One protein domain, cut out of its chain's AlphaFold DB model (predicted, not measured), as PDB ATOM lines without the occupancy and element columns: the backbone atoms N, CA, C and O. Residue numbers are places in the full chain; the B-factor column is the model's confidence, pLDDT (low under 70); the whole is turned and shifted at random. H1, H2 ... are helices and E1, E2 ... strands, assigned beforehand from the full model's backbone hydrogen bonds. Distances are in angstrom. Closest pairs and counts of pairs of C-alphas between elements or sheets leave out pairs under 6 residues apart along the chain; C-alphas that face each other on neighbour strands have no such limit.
ATOM      1  N   MET A   1      -8.490  22.626 -12.931       74.58
ATOM      2  CA  MET A   1      -9.128  23.233 -11.740       74.58
ATOM      3  C   MET A   1     -10.636  23.404 -11.880       74.58
ATOM      4  O   MET A   1     -11.336  22.840 -11.057       74.58
ATOM      5  N   ILE A   2     -11.154  24.086 -12.911       81.83
ATOM      6  CA  ILE A   2     -12.606  24.363 -13.050       81.83
ATOM      7  C   ILE A   2     -13.472  23.089 -12.973       81.83
ATOM      8  O   ILE A   2     -14.445  23.061 -12.232       81.83
ATOM      9  N   LEU A   3     -13.083  22.003 -13.655       85.66
ATOM     10  CA  LEU A   3     -13.818  20.729 -13.595       85.66
ATOM     11  C   LEU A   3     -13.856  20.112 -12.187       85.66
ATOM     12  O   LEU A   3     -14.881  19.567 -11.798       85.66
ATOM     13  N   LEU A   4     -12.765  20.218 -11.421       85.03
ATOM     14  CA  LEU A   4     -12.698  19.705 -10.047       85.03
ATOM     15  C   LEU A   4     -13.585  20.524  -9.109       85.03
ATOM     16  O   LEU A   4     -14.273  19.949  -8.274       85.03
ATOM     17  N   VAL A   5     -13.602  21.851  -9.277       81.62
ATOM     18  CA  VAL A   5     -14.482  22.743  -8.511       81.62
ATOM     19  C   VAL A   5     -15.944  22.430  -8.827       81.62
ATOM     20  O   VAL A   5     -16.722  22.207  -7.908       81.62
ATOM     21  N   ASN A   6     -16.308  22.311 -10.105       84.55
ATOM     22  CA  ASN A   6     -17.679  21.986 -10.507       84.55
ATOM     23  C   ASN A   6     -18.121  20.602 -10.012       84.55
ATOM     24  O   ASN A   6     -19.234  20.460  -9.516       84.55
ATOM     25  N   LEU A   7     -17.251  19.590 -10.107       88.08
ATOM     26  CA  LEU A   7     -17.526  18.251  -9.579       88.08
ATOM     27  C   LEU A   7     -17.704  18.283  -8.059       88.08
ATOM     28  O   LEU A   7     -18.626  17.663  -7.542       88.08
ATOM     29  N   PHE A   8     -16.851  19.019  -7.347       85.84
ATOM     30  CA  PHE A   8     -16.962  19.177  -5.901       85.84
ATOM     31  C   PHE A   8     -18.281  19.853  -5.509       85.84
ATOM     32  O   PHE A   8     -18.976  19.368  -4.619       85.84
ATOM     33  N   VAL A   9     -18.666  20.926  -6.209       85.17
ATOM     34  CA  VAL A   9     -19.953  21.601  -5.999       85.17
ATOM     35  C   VAL A   9     -21.106  20.631  -6.251       85.17
ATOM     36  O   VAL A   9     -21.977  20.500  -5.394       85.17
ATOM     37  N   LEU A  10     -21.080  19.877  -7.351       88.54
ATOM     38  CA  LEU A  10     -22.111  18.884  -7.654       88.54
ATOM     39  C   LEU A  10     -22.211  17.805  -6.563       88.54
ATOM     40  O   LEU A  10     -23.304  17.537  -6.075       88.54
ATOM     41  N   LEU A  11     -21.084  17.227  -6.137       89.17
ATOM     42  CA  LEU A  11     -21.047  16.230  -5.063       89.17
ATOM     43  C   LEU A  11     -21.533  16.803  -3.730       89.17
ATOM     44  O   LEU A  11     -22.209  16.100  -2.986       89.17
ATOM     45  N   SER A  12     -21.235  18.072  -3.434       87.88
ATOM     46  CA  SER A  12     -21.729  18.739  -2.227       87.88
ATOM     47  C   SER A  12     -23.250  18.908  -2.251       87.88
ATOM     48  O   SER A  12     -23.910  18.580  -1.269       87.88
ATOM     49  N   VAL A  13     -23.820  19.314  -3.391       88.73
ATOM     50  CA  VAL A  13     -25.272  19.450  -3.567       88.73
ATOM     51  C   VAL A  13     -25.946  18.086  -3.452       88.73
ATOM     52  O   VAL A  13     -26.898  17.937  -2.693       88.73
ATOM     53  N   VAL A  14     -25.415  17.066  -4.129       92.40
ATOM     54  CA  VAL A  14     -25.935  15.695  -4.038       92.40
ATOM     55  C   VAL A  14     -25.817  15.150  -2.608       92.40
ATOM     56  O   VAL A  14     -26.782  14.572  -2.116       92.40
ATOM     57  N   CYS A  15     -24.697  15.383  -1.906       90.97
ATOM     58  CA  CYS A  15     -24.527  14.993  -0.498       90.97
ATOM     59  C   CYS A  15     -25.621  15.616   0.377       90.97
ATOM     60  O   CYS A  15     -26.270  14.921   1.155       90.97
ATOM     61  N   VAL A  16     -25.845  16.926   0.245       89.37
ATOM     62  CA  VAL A  16     -26.852  17.644   1.034       89.37
ATOM     63  C   VAL A  16     -28.253  17.110   0.738       89.37
ATOM     64  O   VAL A  16     -29.000  16.844   1.673       89.37
ATOM     65  N   LEU A  17     -28.597  16.881  -0.531       91.85
ATOM     66  CA  LEU A  17     -29.906  16.347  -0.913       91.85
ATOM     67  C   LEU A  17     -30.140  14.926  -0.381       91.85
ATOM     68  O   LEU A  17     -31.216  14.645   0.142       91.85
ATOM     69  N   LEU A  18     -29.143  14.041  -0.478       92.41
ATOM     70  CA  LEU A  18     -29.250  12.663   0.012       92.41
ATOM     71  C   LEU A  18     -29.391  12.606   1.535       92.41
ATOM     72  O   LEU A  18     -30.264  11.898   2.037       92.41
ATOM     73  N   ASN A  19     -28.586  13.374   2.272       91.30
ATOM     74  CA  ASN A  19     -28.688  13.397   3.731       91.30
ATOM     75  C   ASN A  19     -29.967  14.096   4.205       91.30
ATOM     76  O   ASN A  19     -30.554  13.665   5.194       91.30
ATOM     77  N   LEU A  20     -30.458  15.108   3.480       90.86
ATOM     78  CA  LEU A  20     -31.742  15.744   3.767       90.86
ATOM     79  C   LEU A  20     -32.910  14.776   3.545       90.86
ATOM     80  O   LEU A  20     -33.776  14.653   4.409       90.86
ATOM     81  N   ALA A  21     -32.915  14.040   2.430       93.74
ATOM     82  CA  ALA A  21     -33.910  13.001   2.178       93.74
ATOM     83  C   ALA A  21     -33.853  11.903   3.254       93.74
ATOM     84  O   ALA A  21     -34.885  11.518   3.799       93.74
ATOM     85  N   GLY A  22     -32.648  11.455   3.624       92.13
ATOM     86  CA  GLY A  22     -32.440  10.496   4.709       92.13
ATOM     87  C   GLY A  22     -32.891  11.019   6.076       92.13
ATOM     88  O   GLY A  22     -33.425  10.258   6.880       92.13
ATOM     89  N   PHE A  23     -32.719  12.311   6.349       91.05
ATOM     90  CA  PHE A  23     -33.199  12.959   7.569       91.05
ATOM     91  C   PHE A  23     -34.731  13.024   7.611       91.05
ATOM     92  O   PHE A  23     -35.323  12.679   8.632       91.05
ATOM     93  N   ILE A  24     -35.384  13.396   6.505       92.52
ATOM     94  CA  ILE A  24     -36.851  13.445   6.405       92.52
ATOM     95  C   ILE A  24     -37.444  12.041   6.558       92.52
ATOM     96  O   ILE A  24     -38.318  11.839   7.400       92.52
ATOM     97  N   LEU A  25     -36.930  11.059   5.810       92.28
ATOM     98  CA  LEU A  25     -37.375   9.665   5.893       92.28
ATOM     99  C   LEU A  25     -37.104   9.065   7.279       92.28
ATOM    100  O   LEU A  25     -37.945   8.349   7.818       92.28
ATOM    101  N   GLY A  26     -35.961   9.389   7.888       90.67
ATOM    102  CA  GLY A  26     -35.625   8.976   9.250       90.67
ATOM    103  C   GLY A  26     -36.575   9.566  10.293       90.67
ATOM    104  O   GLY A  26     -37.044   8.840  11.168       90.67
ATOM    105  N   CYS A  27     -36.911  10.855  10.180       89.52
ATOM    106  CA  CYS A  27     -37.888  11.521  11.043       89.52
ATOM    107  C   CYS A  27     -39.293  10.931  10.881       89.52
ATOM    108  O   CYS A  27     -39.933  10.624  11.884       89.52
ATOM    109  N   GLN A  28     -39.754  10.727   9.644       91.07
ATOM    110  CA  GLN A  28     -41.053  10.108   9.361       91.07
ATOM    111  C   GLN A  28     -41.119   8.679   9.903       91.07
ATOM    112  O   GLN A  28     -42.075   8.319  10.584       91.07
ATOM    113  N   GLY A  29     -40.070   7.882   9.685       87.64
ATOM    114  CA  GLY A  29     -39.976   6.533  10.231       87.64
ATOM    115  C   GLY A  29     -39.983   6.526  11.760       87.64
ATOM    116  O   GLY A  29     -40.681   5.722  12.371       87.64
ATOM    117  N   ALA A  30     -39.245   7.435  12.401       86.99
ATOM    118  CA  ALA A  30     -39.226   7.549  13.859       86.99
ATOM    119  C   ALA A  30     -40.587   7.986  14.426       86.99
ATOM    120  O   ALA A  30     -41.000   7.470  15.466       86.99
ATOM    121  N   GLN A  31     -41.290   8.895  13.742       87.53
ATOM    122  CA  GLN A  31     -42.652   9.302  14.092       87.53
ATOM    123  C   GLN A  31     -43.627   8.132  13.967       87.53
ATOM    124  O   GLN A  31     -44.347   7.864  14.922       87.53
ATOM    125  N   PHE A  32     -43.577   7.386  12.862       85.72
ATOM    126  CA  PHE A  32     -44.417   6.209  12.646       85.72
ATOM    127  C   PHE A  32     -44.160   5.112  13.686       85.72
ATOM    128  O   PHE A  32     -45.071   4.605  14.322       85.72
ATOM    129  N   VAL A  33     -42.899   4.772  13.963       85.71
ATOM    130  CA  VAL A  33     -42.594   3.771  15.000       85.71
ATOM    131  C   VAL A  33     -43.011   4.261  16.391       85.71
ATOM    132  O   VAL A  33     -43.366   3.456  17.251       85.71
ATOM    133  N   SER A  34     -43.005   5.577  16.627       83.86
ATOM    134  CA  SER A  34     -43.471   6.155  17.887       83.86
ATOM    135  C   SER A  34     -44.996   6.272  17.997       83.86
ATOM    136  O   SER A  34     -45.477   6.282  19.130       83.86
ATOM    137  N   SER A  35     -45.742   6.359  16.889       82.83
ATOM    138  CA  SER A  35     -47.215   6.373  16.897       82.83
ATOM    139  C   SER A  35     -47.813   4.991  17.149       82.83
ATOM    140  O   SER A  35     -48.964   4.880  17.549       82.83
ATOM    141  N   VAL A  36     -47.011   3.933  17.006       82.51
ATOM    142  CA  VAL A  36     -47.441   2.540  17.130       82.51
ATOM    143  C   VAL A  36     -46.813   1.886  18.380       82.51
ATOM    144  O   VAL A  36     -45.858   1.115  18.263       82.51
ATOM    145  N   PRO A  37     -47.275   2.201  19.611       74.40
ATOM    146  CA  PRO A  37     -46.631   1.753  20.850       74.40
ATOM    147  C   PRO A  37     -46.960   0.306  21.247       74.40
ATOM    148  O   PRO A  37     -46.294  -0.252  22.121       74.40
ATOM    149  N   ARG A  38     -48.007  -0.294  20.670       75.04
ATOM    150  CA  ARG A  38     -48.472  -1.644  21.012       75.04
ATOM    151  C   ARG A  38     -48.107  -2.607  19.891       75.04
ATOM    152  O   ARG A  38     -48.566  -2.436  18.768       75.04
ATOM    153  N   CYS A  39     -47.280  -3.596  20.220       80.40
ATOM    154  CA  CYS A  39     -46.839  -4.658  19.323       80.40
ATOM    155  C   CYS A  39     -47.194  -6.014  19.928       80.40
ATOM    156  O   CYS A  39     -46.594  -6.405  20.931       80.40
ATOM    157  N   ASP A  40     -48.104  -6.730  19.281       79.47
ATOM    158  CA  ASP A  40     -48.548  -8.053  19.703       79.47
ATOM    159  C   ASP A  40     -47.983  -9.127  18.769       79.47
ATOM    160  O   ASP A  40     -47.774  -8.903  17.575       79.47
ATOM    161  N   LEU A  41     -47.694 -10.307  19.316       82.14
ATOM    162  CA  LEU A  41     -47.257 -11.455  18.525       82.14
ATOM    163  C   LEU A  41     -48.497 -12.162  17.968       82.14
ATOM    164  O   LEU A  41     -49.294 -12.698  18.733       82.14
ATOM    165  N   VAL A  42     -48.654 -12.156  16.648       79.86
ATOM    166  CA  VAL A  42     -49.765 -12.800  15.942       79.86
ATOM    167  C   VAL A  42     -49.229 -14.009  15.176       79.86
ATOM    168  O   VAL A  42     -48.301 -13.888  14.373       79.86
ATOM    169  N   ASP A  43     -49.816 -15.179  15.417       80.55
ATOM    170  CA  ASP A  43     -49.487 -16.418  14.710       80.55
ATOM    171  C   ASP A  43     -50.316 -16.500  13.417       80.55
ATOM    172  O   ASP A  43     -51.511 -16.797  13.446       80.55
ATOM    173  N   LEU A  44     -49.696 -16.213  12.267       72.57
ATOM    174  CA  LEU A  44     -50.383 -16.088  10.975       72.57
ATOM    175  C   LEU A  44     -50.275 -17.359  10.113       72.57
ATOM    176  O   LEU A  44     -50.059 -17.270   8.910       72.57
ATOM    177  N   GLY A  45     -50.380 -18.544  10.727       69.76
ATOM    178  CA  GLY A  45     -50.392 -19.861  10.056       69.76
ATOM    179  C   GLY A  45     -49.073 -20.305   9.398       69.76
ATOM    180  O   GLY A  45     -48.723 -21.477   9.473       69.76
ATOM    181  N   GLU A  46     -48.308 -19.375   8.822       70.56
ATOM    182  CA  GLU A  46     -47.031 -19.596   8.120       70.56
ATOM    183  C   GLU A  46     -45.812 -19.106   8.921       70.56
ATOM    184  O   GLU A  46     -44.667 -19.219   8.488       70.56
ATOM    185  N   GLY A  47     -46.040 -18.564  10.114       74.15
ATOM    186  CA  GLY A  47     -44.994 -18.055  10.985       74.15
ATOM    187  C   GLY A  47     -45.554 -17.122  12.046       74.15
ATOM    188  O   GLY A  47     -46.656 -16.582  11.919       74.15
ATOM    189  N   LYS A  48     -44.777 -16.929  13.109       81.11
ATOM    190  CA  LYS A  48     -45.067 -15.897  14.101       81.11
ATOM    191  C   LYS A  48     -44.687 -14.553  13.478       81.11
ATOM    192  O   LYS A  48     -43.620 -14.459  12.871       81.11
ATOM    193  N   ILE A  49     -45.516 -13.524  13.614       82.84
ATOM    194  CA  ILE A  49     -45.182 -12.149  13.213       82.84
ATOM    195  C   ILE A  49     -45.512 -11.181  14.344       82.84
ATOM    196  O   ILE A  49     -46.509 -11.333  15.038       82.84
ATOM    197  N   CYS A  50     -44.673 -10.174  14.544       84.14
ATOM    198  CA  CYS A  50     -44.966  -9.079  15.455       84.14
ATOM    199  C   CYS A  50     -45.782  -8.030  14.698       84.14
ATOM    200  O   CYS A  50     -45.301  -7.458  13.721       84.14
ATOM    201  N   PHE A  51     -47.014  -7.796  15.130       83.64
ATOM    202  CA  PHE A  51     -47.939  -6.845  14.532       83.64
ATOM    203  C   PHE A  51     -48.116  -5.653  15.468       83.64
ATOM    204  O   PHE A  51     -48.573  -5.817  16.598       83.64
ATOM    205  N   CYS A  52     -47.741  -4.461  15.010       82.94
ATOM    206  CA  CYS A  52     -47.880  -3.243  15.794       82.94
ATOM    207  C   CYS A  52     -48.969  -2.330  15.213       82.94
ATOM    208  O   CYS A  52     -48.989  -2.100  14.003       82.94
ATOM    209  N   CYS A  53     -49.831  -1.797  16.084       80.79
ATOM    210  CA  CYS A  53     -50.986  -0.957  15.745       80.79
ATOM    211  C   CYS A  53     -51.001   0.374  16.536       80.79
ATOM    212  O   CYS A  53     -50.603   0.405  17.704       80.79
ATOM    213  N   GLU A  54     -51.423   1.471  15.891       75.65
ATOM    214  CA  GLU A  54     -51.575   2.807  16.506       75.65
ATOM    215  C   GLU A  54     -52.794   2.883  17.442       75.65
ATOM    216  O   GLU A  54     -52.720   3.459  18.529       75.65
ATOM    217  N   GLU A  55     -53.915   2.262  17.062       66.74
ATOM    218  CA  GLU A  55     -55.164   2.321  17.825       66.74
ATOM    219  C   GLU A  55     -55.286   1.186  18.860       66.74
ATOM    220  O   GLU A  55     -54.959   0.028  18.611       66.74
ATOM    221  N   PHE A  56     -55.851   1.501  20.034       57.95
ATOM    222  CA  PHE A  56     -56.111   0.538  21.121       57.95
ATOM    223  C   PHE A  56     -57.053  -0.617  20.736       57.95
ATOM    224  O   PHE A  56     -57.152  -1.595  21.477       57.95
ATOM    225  N   GLN A  57     -57.777  -0.502  19.619       56.95
ATOM    226  CA  GLN A  57     -58.703  -1.526  19.149       56.95
ATOM    227  C   GLN A  57     -58.099  -2.286  17.957       56.95
ATOM    228  O   GLN A  57     -58.063  -1.745  16.851       56.95
ATOM    229  N   PRO A  58     -57.706  -3.565  18.125       58.55
ATOM    230  CA  PRO A  58     -57.145  -4.369  17.035       58.55
ATOM    231  C   PRO A  58     -58.120  -4.550  15.859       58.55
ATOM    232  O   PRO A  58     -57.692  -4.799  14.737       58.55
ATOM    233  N   ALA A  59     -59.425  -4.360  16.087       61.94
ATOM    234  CA  ALA A  59     -60.461  -4.437  15.059       61.94
ATOM    235  C   ALA A  59     -60.361  -3.345  13.975       61.94
ATOM    236  O   ALA A  59     -60.915  -3.518  12.895       61.94
ATOM    237  N   LYS A  60     -59.671  -2.232  14.250       61.32
ATOM    238  CA  LYS A  60     -59.605  -1.062  13.358       61.32
ATOM    239  C   LYS A  60     -58.262  -0.930  12.628       61.32
ATOM    240  O   LYS A  60     -58.130  -0.143  11.701       61.32
ATOM    241  N   CYS A  61     -57.298  -1.783  12.977       65.77
ATOM    242  CA  CYS A  61     -55.979  -1.868  12.343       65.77
ATOM    243  C   CYS A  61     -55.921  -2.793  11.121       65.77
ATOM    244  O   CYS A  61     -54.857  -3.275  10.735       65.77
ATOM    245  N   THR A  62     -57.063  -3.063  10.495       64.81
ATOM    246  CA  THR A  62     -57.130  -3.851   9.262       64.81
ATOM    247  C   THR A  62     -56.564  -3.110   8.051       64.81
ATOM    248  O   THR A  62     -56.273  -3.751   7.041       64.81
ATOM    249  N   ASP A  63     -56.378  -1.789   8.145       61.27
ATOM    250  CA  ASP A  63     -55.768  -1.011   7.073       61.27
ATOM    251  C   ASP A  63     -54.246  -1.174   7.048       61.27
ATOM    252  O   ASP A  63     -53.536  -0.902   8.019       61.27
ATOM    253  N   LYS A  64     -53.741  -1.630   5.895       61.74
ATOM    254  CA  LYS A  64     -52.325  -1.970   5.658       61.74
ATOM    255  C   LYS A  64     -51.375  -0.788   5.863       61.74
ATOM    256  O   LYS A  64     -50.177  -1.007   6.005       61.74
ATOM    257  N   GLU A  65     -51.903   0.428   5.845       63.52
ATOM    258  CA  GLU A  65     -51.131   1.667   5.871       63.52
ATOM    259  C   GLU A  65     -50.664   2.041   7.288       63.52
ATOM    260  O   GLU A  65     -49.625   2.680   7.431       63.52
ATOM    261  N   ASN A  66     -51.343   1.552   8.336       65.77
ATOM    262  CA  ASN A  66     -51.102   1.963   9.730       65.77
ATOM    263  C   ASN A  66     -50.550   0.843  10.627       65.77
ATOM    264  O   ASN A  66     -50.479   0.991  11.848       65.77
ATOM    265  N   ALA A  67     -50.175  -0.293  10.037       70.81
ATOM    266  CA  ALA A  67     -49.715  -1.459  10.775       70.81
ATOM    267  C   ALA A  67     -48.269  -1.824  10.430       70.81
ATOM    268  O   ALA A  67     -47.930  -2.087   9.274       70.81
ATOM    269  N   LEU A  68     -47.416  -1.914  11.449       76.93
ATOM    270  CA  LEU A  68     -46.025  -2.329  11.288       76.93
ATOM    271  C   LEU A  68     -45.907  -3.843  11.512       76.93
ATOM    272  O   LEU A  68     -46.169  -4.341  12.606       76.93
ATOM    273  N   LYS A  69     -45.484  -4.573  10.475       78.76
ATOM    274  CA  LYS A  69     -45.194  -6.013  10.549       78.76
ATOM    275  C   LYS A  69     -43.696  -6.227  10.727       78.76
ATOM    276  O   LYS A  69     -42.904  -5.835   9.876       78.76
ATOM    277  N   LEU A  70     -43.312  -6.864  11.823       77.43
ATOM    278  CA  LEU A  70     -41.929  -7.168  12.177       77.43
ATOM    279  C   LEU A  70     -41.741  -8.683  12.274       77.43
ATOM    280  O   LEU A  70     -42.608  -9.402  12.772       77.43
ATOM    281  N   PHE A  71     -40.586  -9.176  11.835       77.66
ATOM    282  CA  PHE A  71     -40.224 -10.578  12.022       77.66
ATOM    283  C   PHE A  71     -39.787 -10.816  13.477       77.66
ATOM    284  O   PHE A  71     -38.958 -10.058  13.994       77.66
ATOM    285  N   PRO A  72     -40.294 -11.859  14.154       71.64
ATOM    286  CA  PRO A  72     -39.972 -12.135  15.545       71.64
ATOM    287  C   PRO A  72     -38.648 -12.886  15.621       71.64
ATOM    288  O   PRO A  72     -38.592 -14.087  15.870       71.64
ATOM    289  N   VAL A  73     -37.556 -12.163  15.399       71.83
ATOM    290  CA  VAL A  73     -36.212 -12.647  15.746       71.83
ATOM    291  C   VAL A  73     -35.988 -12.530  17.263       71.83
ATOM    292  O   VAL A  73     -35.220 -13.279  17.857       71.83
ATOM    293  N   GLN A  74     -36.687 -11.589  17.902       75.68
ATOM    294  CA  GLN A  74     -36.637 -11.249  19.324       75.68
ATOM    295  C   GLN A  74     -38.057 -10.911  19.819       75.68
ATOM    296  O   GLN A  74     -38.957 -10.774  18.982       75.68
ATOM    297  N   PRO A  75     -38.308 -10.777  21.143       82.06
ATOM    298  CA  PRO A  75     -39.618 -10.334  21.620       82.06
ATOM    299  C   PRO A  75     -40.023  -9.033  20.923       82.06
ATOM    300  O   PRO A  75     -39.190  -8.146  20.728       82.06
ATOM    301  N   CYS A  76     -41.299  -8.918  20.546       83.09
ATOM    302  CA  CYS A  76     -41.791  -7.816  19.716       83.09
ATOM    303  C   CYS A  76     -41.448  -6.434  20.291       83.09
ATOM    304  O   CYS A  76     -41.103  -5.521  19.545       83.09
ATOM    305  N   SER A  77     -41.446  -6.308  21.621       82.74
ATOM    306  CA  SER A  77     -41.032  -5.097  22.336       82.74
ATOM    307  C   SER A  77     -39.547  -4.759  22.161       82.74
ATOM    308  O   SER A  77     -39.202  -3.587  22.022       82.74
ATOM    309  N   ALA A  78     -38.658  -5.756  22.127       86.42
ATOM    310  CA  ALA A  78     -37.229  -5.541  21.904       86.42
ATOM    311  C   ALA A  78     -36.941  -5.139  20.456       86.42
ATOM    312  O   ALA A  78     -36.163  -4.215  20.234       86.42
ATOM    313  N   VAL A  79     -37.597  -5.781  19.481       85.64
ATOM    314  CA  VAL A  79     -37.454  -5.426  18.059       85.64
ATOM    315  C   VAL A  79     -37.969  -4.010  17.804       85.64
ATOM    316  O   VAL A  79     -37.290  -3.221  17.150       85.64
ATOM    317  N   HIS A  80     -39.127  -3.657  18.369       85.00
ATOM    318  CA  HIS A  80     -39.687  -2.306  18.279       85.00
ATOM    319  C   HIS A  80     -38.756  -1.256  18.897       85.00
ATOM    320  O   HIS A  80     -38.438  -0.248  18.261       85.00
ATOM    321  N   LEU A  81     -38.222  -1.530  20.092       86.56
ATOM    322  CA  LEU A  81     -37.257  -0.650  20.748       86.56
ATOM    323  C   LEU A  81     -35.960  -0.511  19.938       86.56
ATOM    324  O   LEU A  81     -35.407   0.587  19.843       86.56
ATOM    325  N   LEU A  82     -35.466  -1.607  19.361       89.08
ATOM    326  CA  LEU A  82     -34.273  -1.606  18.521       89.08
ATOM    327  C   LEU A  82     -34.502  -0.774  17.259       89.08
ATOM    328  O   LEU A  82     -33.678   0.080  16.947       89.08
ATOM    329  N   LEU A  83     -35.639  -0.956  16.586       87.95
ATOM    330  CA  LEU A  83     -36.002  -0.182  15.406       87.95
ATOM    331  C   LEU A  83     -36.086   1.314  15.725       87.95
ATOM    332  O   LEU A  83     -35.504   2.126  15.009       87.95
ATOM    333  N   LYS A  84     -36.719   1.686  16.845       89.17
ATOM    334  CA  LYS A  84     -36.770   3.076  17.317       89.17
ATOM    335  C   LYS A  84     -35.370   3.659  17.531       89.17
ATOM    336  O   LYS A  84     -35.101   4.781  17.105       89.17
ATOM    337  N   LYS A  85     -34.467   2.899  18.160       91.66
ATOM    338  CA  LYS A  85     -33.071   3.315  18.376       91.66
ATOM    339  C   LYS A  85     -32.307   3.473  17.063       91.66
ATOM    340  O   LYS A  85     -31.597   4.459  16.908       91.66
ATOM    341  N   VAL A  86     -32.464   2.537  16.129       92.51
ATOM    342  CA  VAL A  86     -31.798   2.572  14.819       92.51
ATOM    343  C   VAL A  86     -32.290   3.758  13.991       92.51
ATOM    344  O   VAL A  86     -31.468   4.483  13.442       92.51
ATOM    345  N   LEU A  87     -33.600   4.014  13.953       90.81
ATOM    346  CA  LEU A  87     -34.170   5.161  13.236       90.81
ATOM    347  C   LEU A  87     -33.724   6.494  13.844       90.81
ATOM    348  O   LEU A  87     -33.352   7.409  13.111       90.81
ATOM    349  N   PHE A  88     -33.693   6.596  15.175       90.45
ATOM    350  CA  PHE A  88     -33.186   7.786  15.858       90.45
ATOM    351  C   PHE A  88     -31.689   8.005  15.591       90.45
ATOM    352  O   PHE A  88     -31.274   9.120  15.279       90.45
ATOM    353  N   ALA A  89     -30.883   6.942  15.654       93.20
ATOM    354  CA  ALA A  89     -29.457   7.001  15.350       93.20
ATOM    355  C   ALA A  89     -29.195   7.384  13.886       93.20
ATOM    356  O   ALA A  89     -28.334   8.218  13.622       93.20
ATOM    357  N   LEU A  90     -29.962   6.830  12.941       92.24
ATOM    358  CA  LEU A  90     -29.872   7.168  11.521       92.24
ATOM    359  C   LEU A  90     -30.252   8.632  11.270       92.24
ATOM    360  O   LEU A  90     -29.565   9.325  10.526       92.24
ATOM    361  N   CYS A  91     -31.302   9.126  11.930       92.43
ATOM    362  CA  CYS A  91     -31.701  10.530  11.869       92.43
ATOM    363  C   CYS A  91     -30.588  11.459  12.391       92.43
ATOM    364  O   CYS A  91     -30.190  12.396  11.696       92.43
ATOM    365  N   ALA A  92     -30.017  11.154  13.561       92.83
ATOM    366  CA  ALA A  92     -28.898  11.907  14.126       92.83
ATOM    367  C   ALA A  92     -27.644  11.860  13.229       92.83
ATOM    368  O   ALA A  92     -26.968  12.874  13.054       92.83
ATOM    369  N   LEU A  93     -27.351  10.706  12.620       92.43
ATOM    370  CA  LEU A  93     -26.224  10.538  11.704       92.43
ATOM    371  C   LEU A  93     -26.421  11.323  10.400       92.43
ATOM    372  O   LEU A  93     -25.486  11.971   9.937       92.43
ATOM    373  N   ASN A  94     -27.627  11.322   9.828       92.21
ATOM    374  CA  ASN A  94     -27.960  12.123   8.647       92.21
ATOM    375  C   ASN A  94     -27.869  13.628   8.944       92.21
ATOM    376  O   ASN A  94     -27.365  14.397   8.127       92.21
ATOM    377  N   ALA A  95     -28.275  14.063  10.142       90.99
ATOM    378  CA  ALA A  95     -28.084  15.445  10.572       90.99
ATOM    379  C   ALA A  95     -26.590  15.806  10.686       90.99
ATOM    380  O   ALA A  95     -26.159  16.823  10.142       90.99
ATOM    381  N   LEU A  96     -25.778  14.954  11.325       93.34
ATOM    382  CA  LEU A  96     -24.335  15.173  11.482       93.34
ATOM    383  C   LEU A  96     -23.584  15.157  10.141       93.34
ATOM    384  O   LEU A  96     -22.716  15.987   9.891       93.34
ATOM    385  N   THR A  97     -23.907  14.225   9.251       92.12
ATOM    386  CA  THR A  97     -23.302  14.166   7.912       92.12
ATOM    387  C   THR A  97     -23.695  15.375   7.071       92.12
ATOM    388  O   THR A  97     -22.839  15.925   6.381       92.12
ATOM    389  N   THR A  98     -24.939  15.860   7.186       89.40
ATOM    390  CA  THR A  98     -25.375  17.109   6.543       89.40
ATOM    391  C   THR A  98     -24.548  18.293   7.027       89.40
ATOM    392  O   THR A  98     -24.029  19.044   6.203       89.40
ATOM    393  N   THR A  99     -24.370  18.460   8.342       89.55
ATOM    394  CA  THR A  99     -23.585  19.581   8.883       89.55
ATOM    395  C   THR A  99     -22.122  19.498   8.462       89.55
ATOM    396  O   THR A  99     -21.565  20.500   8.017       89.55
ATOM    397  N   VAL A 100     -21.511  18.311   8.497       91.73
ATOM    398  CA  VAL A 100     -20.130  18.104   8.031       91.73
ATOM    399  C   VAL A 100     -19.998  18.380   6.527       91.73
ATOM    400  O   VAL A 100     -19.067  19.080   6.127       91.73
ATOM    401  N   CYS A 101     -20.929  17.905   5.689       89.34
ATOM    402  CA  CYS A 101     -20.932  18.196   4.249       89.34
ATOM    403  C   CYS A 101     -21.092  19.702   3.975       89.34
ATOM    404  O   CYS A 101     -20.379  20.243   3.127       89.34
ATOM    405  N   LEU A 102     -21.964  20.400   4.712       88.36
ATOM    406  CA  LEU A 102     -22.145  21.850   4.593       88.36
ATOM    407  C   LEU A 102     -20.896  22.627   5.015       88.36
ATOM    408  O   LEU A 102     -20.471  23.525   4.290       88.36
ATOM    409  N   VAL A 103     -20.272  22.269   6.141       90.47
ATOM    410  CA  VAL A 103     -19.027  22.902   6.604       90.47
ATOM    411  C   VAL A 103     -17.898  22.657   5.607       90.47
ATOM    412  O   VAL A 103     -17.194  23.595   5.244       90.47
ATOM    413  N   ALA A 104     -17.745  21.434   5.095       88.76
ATOM    414  CA  ALA A 104     -16.742  21.128   4.078       88.76
ATOM    415  C   ALA A 104     -16.964  21.945   2.794       88.76
ATOM    416  O   ALA A 104     -16.006  22.488   2.240       88.76
ATOM    417  N   ALA A 105     -18.214  22.075   2.342       87.21
ATOM    418  CA  ALA A 105     -18.559  22.909   1.197       87.21
ATOM    419  C   ALA A 105     -18.244  24.388   1.460       87.21
ATOM    420  O   ALA A 105     -17.557  25.017   0.654       87.21
ATOM    421  N   ALA A 106     -18.665  24.925   2.609       88.45
ATOM    422  CA  ALA A 106     -18.399  26.301   3.020       88.45
ATOM    423  C   ALA A 106     -16.895  26.594   3.098       88.45
ATOM    424  O   ALA A 106     -16.447  27.604   2.564       88.45
ATOM    425  N   LEU A 107     -16.094  25.690   3.670       88.60
ATOM    426  CA  LEU A 107     -14.637  25.826   3.718       88.60
ATOM    427  C   LEU A 107     -14.011  25.846   2.322       88.60
ATOM    428  O   LEU A 107     -13.094  26.627   2.088       88.60
ATOM    429  N   ARG A 108     -14.497  25.039   1.370       85.47
ATOM    430  CA  ARG A 108     -14.007  25.107  -0.018       85.47
ATOM    431  C   ARG A 108     -14.397  26.407  -0.704       85.47
ATOM    432  O   ARG A 108     -13.556  26.986  -1.386       85.47
ATOM    433  N   TYR A 109     -15.621  26.892  -0.501       84.55
ATOM    434  CA  TYR A 109     -16.013  28.213  -0.989       84.55
ATOM    435  C   TYR A 109     -15.119  29.300  -0.386       84.55
ATOM    436  O   TYR A 109     -14.543  30.085  -1.135       84.55
ATOM    437  N   LEU A 110     -14.908  29.290   0.934       87.30
ATOM    438  CA  LEU A 110     -14.017  30.225   1.624       87.30
ATOM    439  C   LEU A 110     -12.571  30.128   1.129       87.30
ATOM    440  O   LEU A 110     -11.944  31.160   0.950       87.30
ATOM    441  N   GLN A 111     -12.047  28.936   0.829       86.05
ATOM    442  CA  GLN A 111     -10.717  28.772   0.226       86.05
ATOM    443  C   GLN A 111     -10.631  29.395  -1.173       86.05
ATOM    444  O   GLN A 111      -9.636  30.033  -1.507       86.05
ATOM    445  N   ILE A 112     -11.673  29.250  -1.995       81.74
ATOM    446  CA  ILE A 112     -11.733  29.878  -3.325       81.74
ATOM    447  C   ILE A 112     -11.822  31.406  -3.198       81.74
ATOM    448  O   ILE A 112     -11.181  32.125  -3.958       81.74
ATOM    449  N   PHE A 113     -12.582  31.920  -2.228       79.86
ATOM    450  CA  PHE A 113     -12.658  33.360  -1.969       79.86
ATOM    451  C   PHE A 113     -11.368  33.913  -1.362       79.86
ATOM    452  O   PHE A 113     -10.938  34.984  -1.771       79.86
ATOM    453  N   ALA A 114     -10.720  33.189  -0.452       84.26
ATOM    454  CA  ALA A 114      -9.451  33.583   0.152       84.26
ATOM    455  C   ALA A 114      -8.320  33.597  -0.880       84.26
ATOM    456  O   ALA A 114      -7.560  34.550  -0.907       84.26
ATOM    457  N   THR A 115      -8.254  32.607  -1.776       77.98
ATOM    458  CA  THR A 115      -7.275  32.602  -2.882       77.98
ATOM    459  C   THR A 115      -7.540  33.702  -3.909       77.98
ATOM    460  O   THR A 115      -6.604  34.264  -4.464       77.98
ATOM    461  N   ARG A 116      -8.806  34.072  -4.150       70.69
ATOM    462  CA  ARG A 116      -9.129  35.250  -4.976       70.69
ATOM    463  C   ARG A 116      -8.803  36.565  -4.274       70.69
ATOM    464  O   ARG A 116      -8.368  37.494  -4.940       70.69
ATOM    465  N   ARG A 117      -9.017  36.643  -2.957       64.28
ATOM    466  CA  ARG A 117      -8.695  37.828  -2.158       64.28
ATOM    467  C   ARG A 117      -7.191  37.981  -2.001       64.28
ATOM    468  O   ARG A 117      -6.741  39.093  -2.162       64.28
ATOM    469  N   SER A 118      -6.419  36.908  -1.831       59.40
ATOM    470  CA  SER A 118      -4.952  36.978  -1.794       59.40
ATOM    471  C   SER A 118      -4.357  37.427  -3.128       59.40
ATOM    472  O   SER A 118      -3.395  38.173  -3.123       59.40
ATOM    473  N   CYS A 119      -4.955  37.074  -4.274       55.53
ATOM    474  CA  CYS A 119      -4.519  37.623  -5.566       55.53
ATOM    475  C   CYS A 119      -4.858  39.114  -5.758       55.53
ATOM    476  O   CYS A 119      -4.232  39.757  -6.592       55.53
ATOM    477  N   ILE A 120      -5.851  39.646  -5.036       55.55
ATOM    478  CA  ILE A 120      -6.211  41.077  -5.052       55.55
ATOM    479  C   ILE A 120      -5.411  41.843  -3.985       55.55
ATOM    480  O   ILE A 120      -4.970  42.962  -4.221       55.55
TER     481      ILE A 120
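Overview. This is residues 1 to 120 of the 450 residues of the protein "Protein FAM189A2" of Homo sapiens (UniProt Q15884). Two long helices, H1 and H2, run side by side in opposite directions, with a small three-stranded sheet as a head at one end; residues 113 to 120 of H2 stick out at the other. The 120 printed residues, mostly helix, run H1 E1 E2 E3 H2; E1 E2 E3 form a meander, each strand the antiparallel neighbour of the one before. It is an extended rod, 75 by 25 by 25 A, radius of gyration of the C-alphas 22.3 A.

Arrangement. H1, residues 2 to 35, touches H2, residues 76 to 120, at a shallow tilt of 24 degrees, opposite ways; the closest C-alphas, Gly 26 and Cys 91, are 5.0 A apart. E1, residues 38 to 43, and E2, residues 48 to 53, form a hairpin, N 40 to O 51 2.9 A. E2 and E3, residues 67 to 70, form another, N 50 to O 70 2.8 A. H1 only grazes this sheet with residues 32 to 35. H2 is on one face, making two layers; its closest C-alpha pair with E2 is Cys 76 and Cys 50, 5.5 A. In H1 and H2 every O i to N i+4 pair is within hydrogen-bond range.

Along the chain. H1 begins at C-alpha 2 (-12.606, 24.363, -13.050) and spans 49.2 A. H2 spans 65.3 A to C-alpha 120 (-6.211, 41.077, -5.052).

Size, cuts and confidence. The printed part has no cut; the link E2 to E3 is long. pLDDT is under 70 at residues 45, 55 to 66 and 117 to 120.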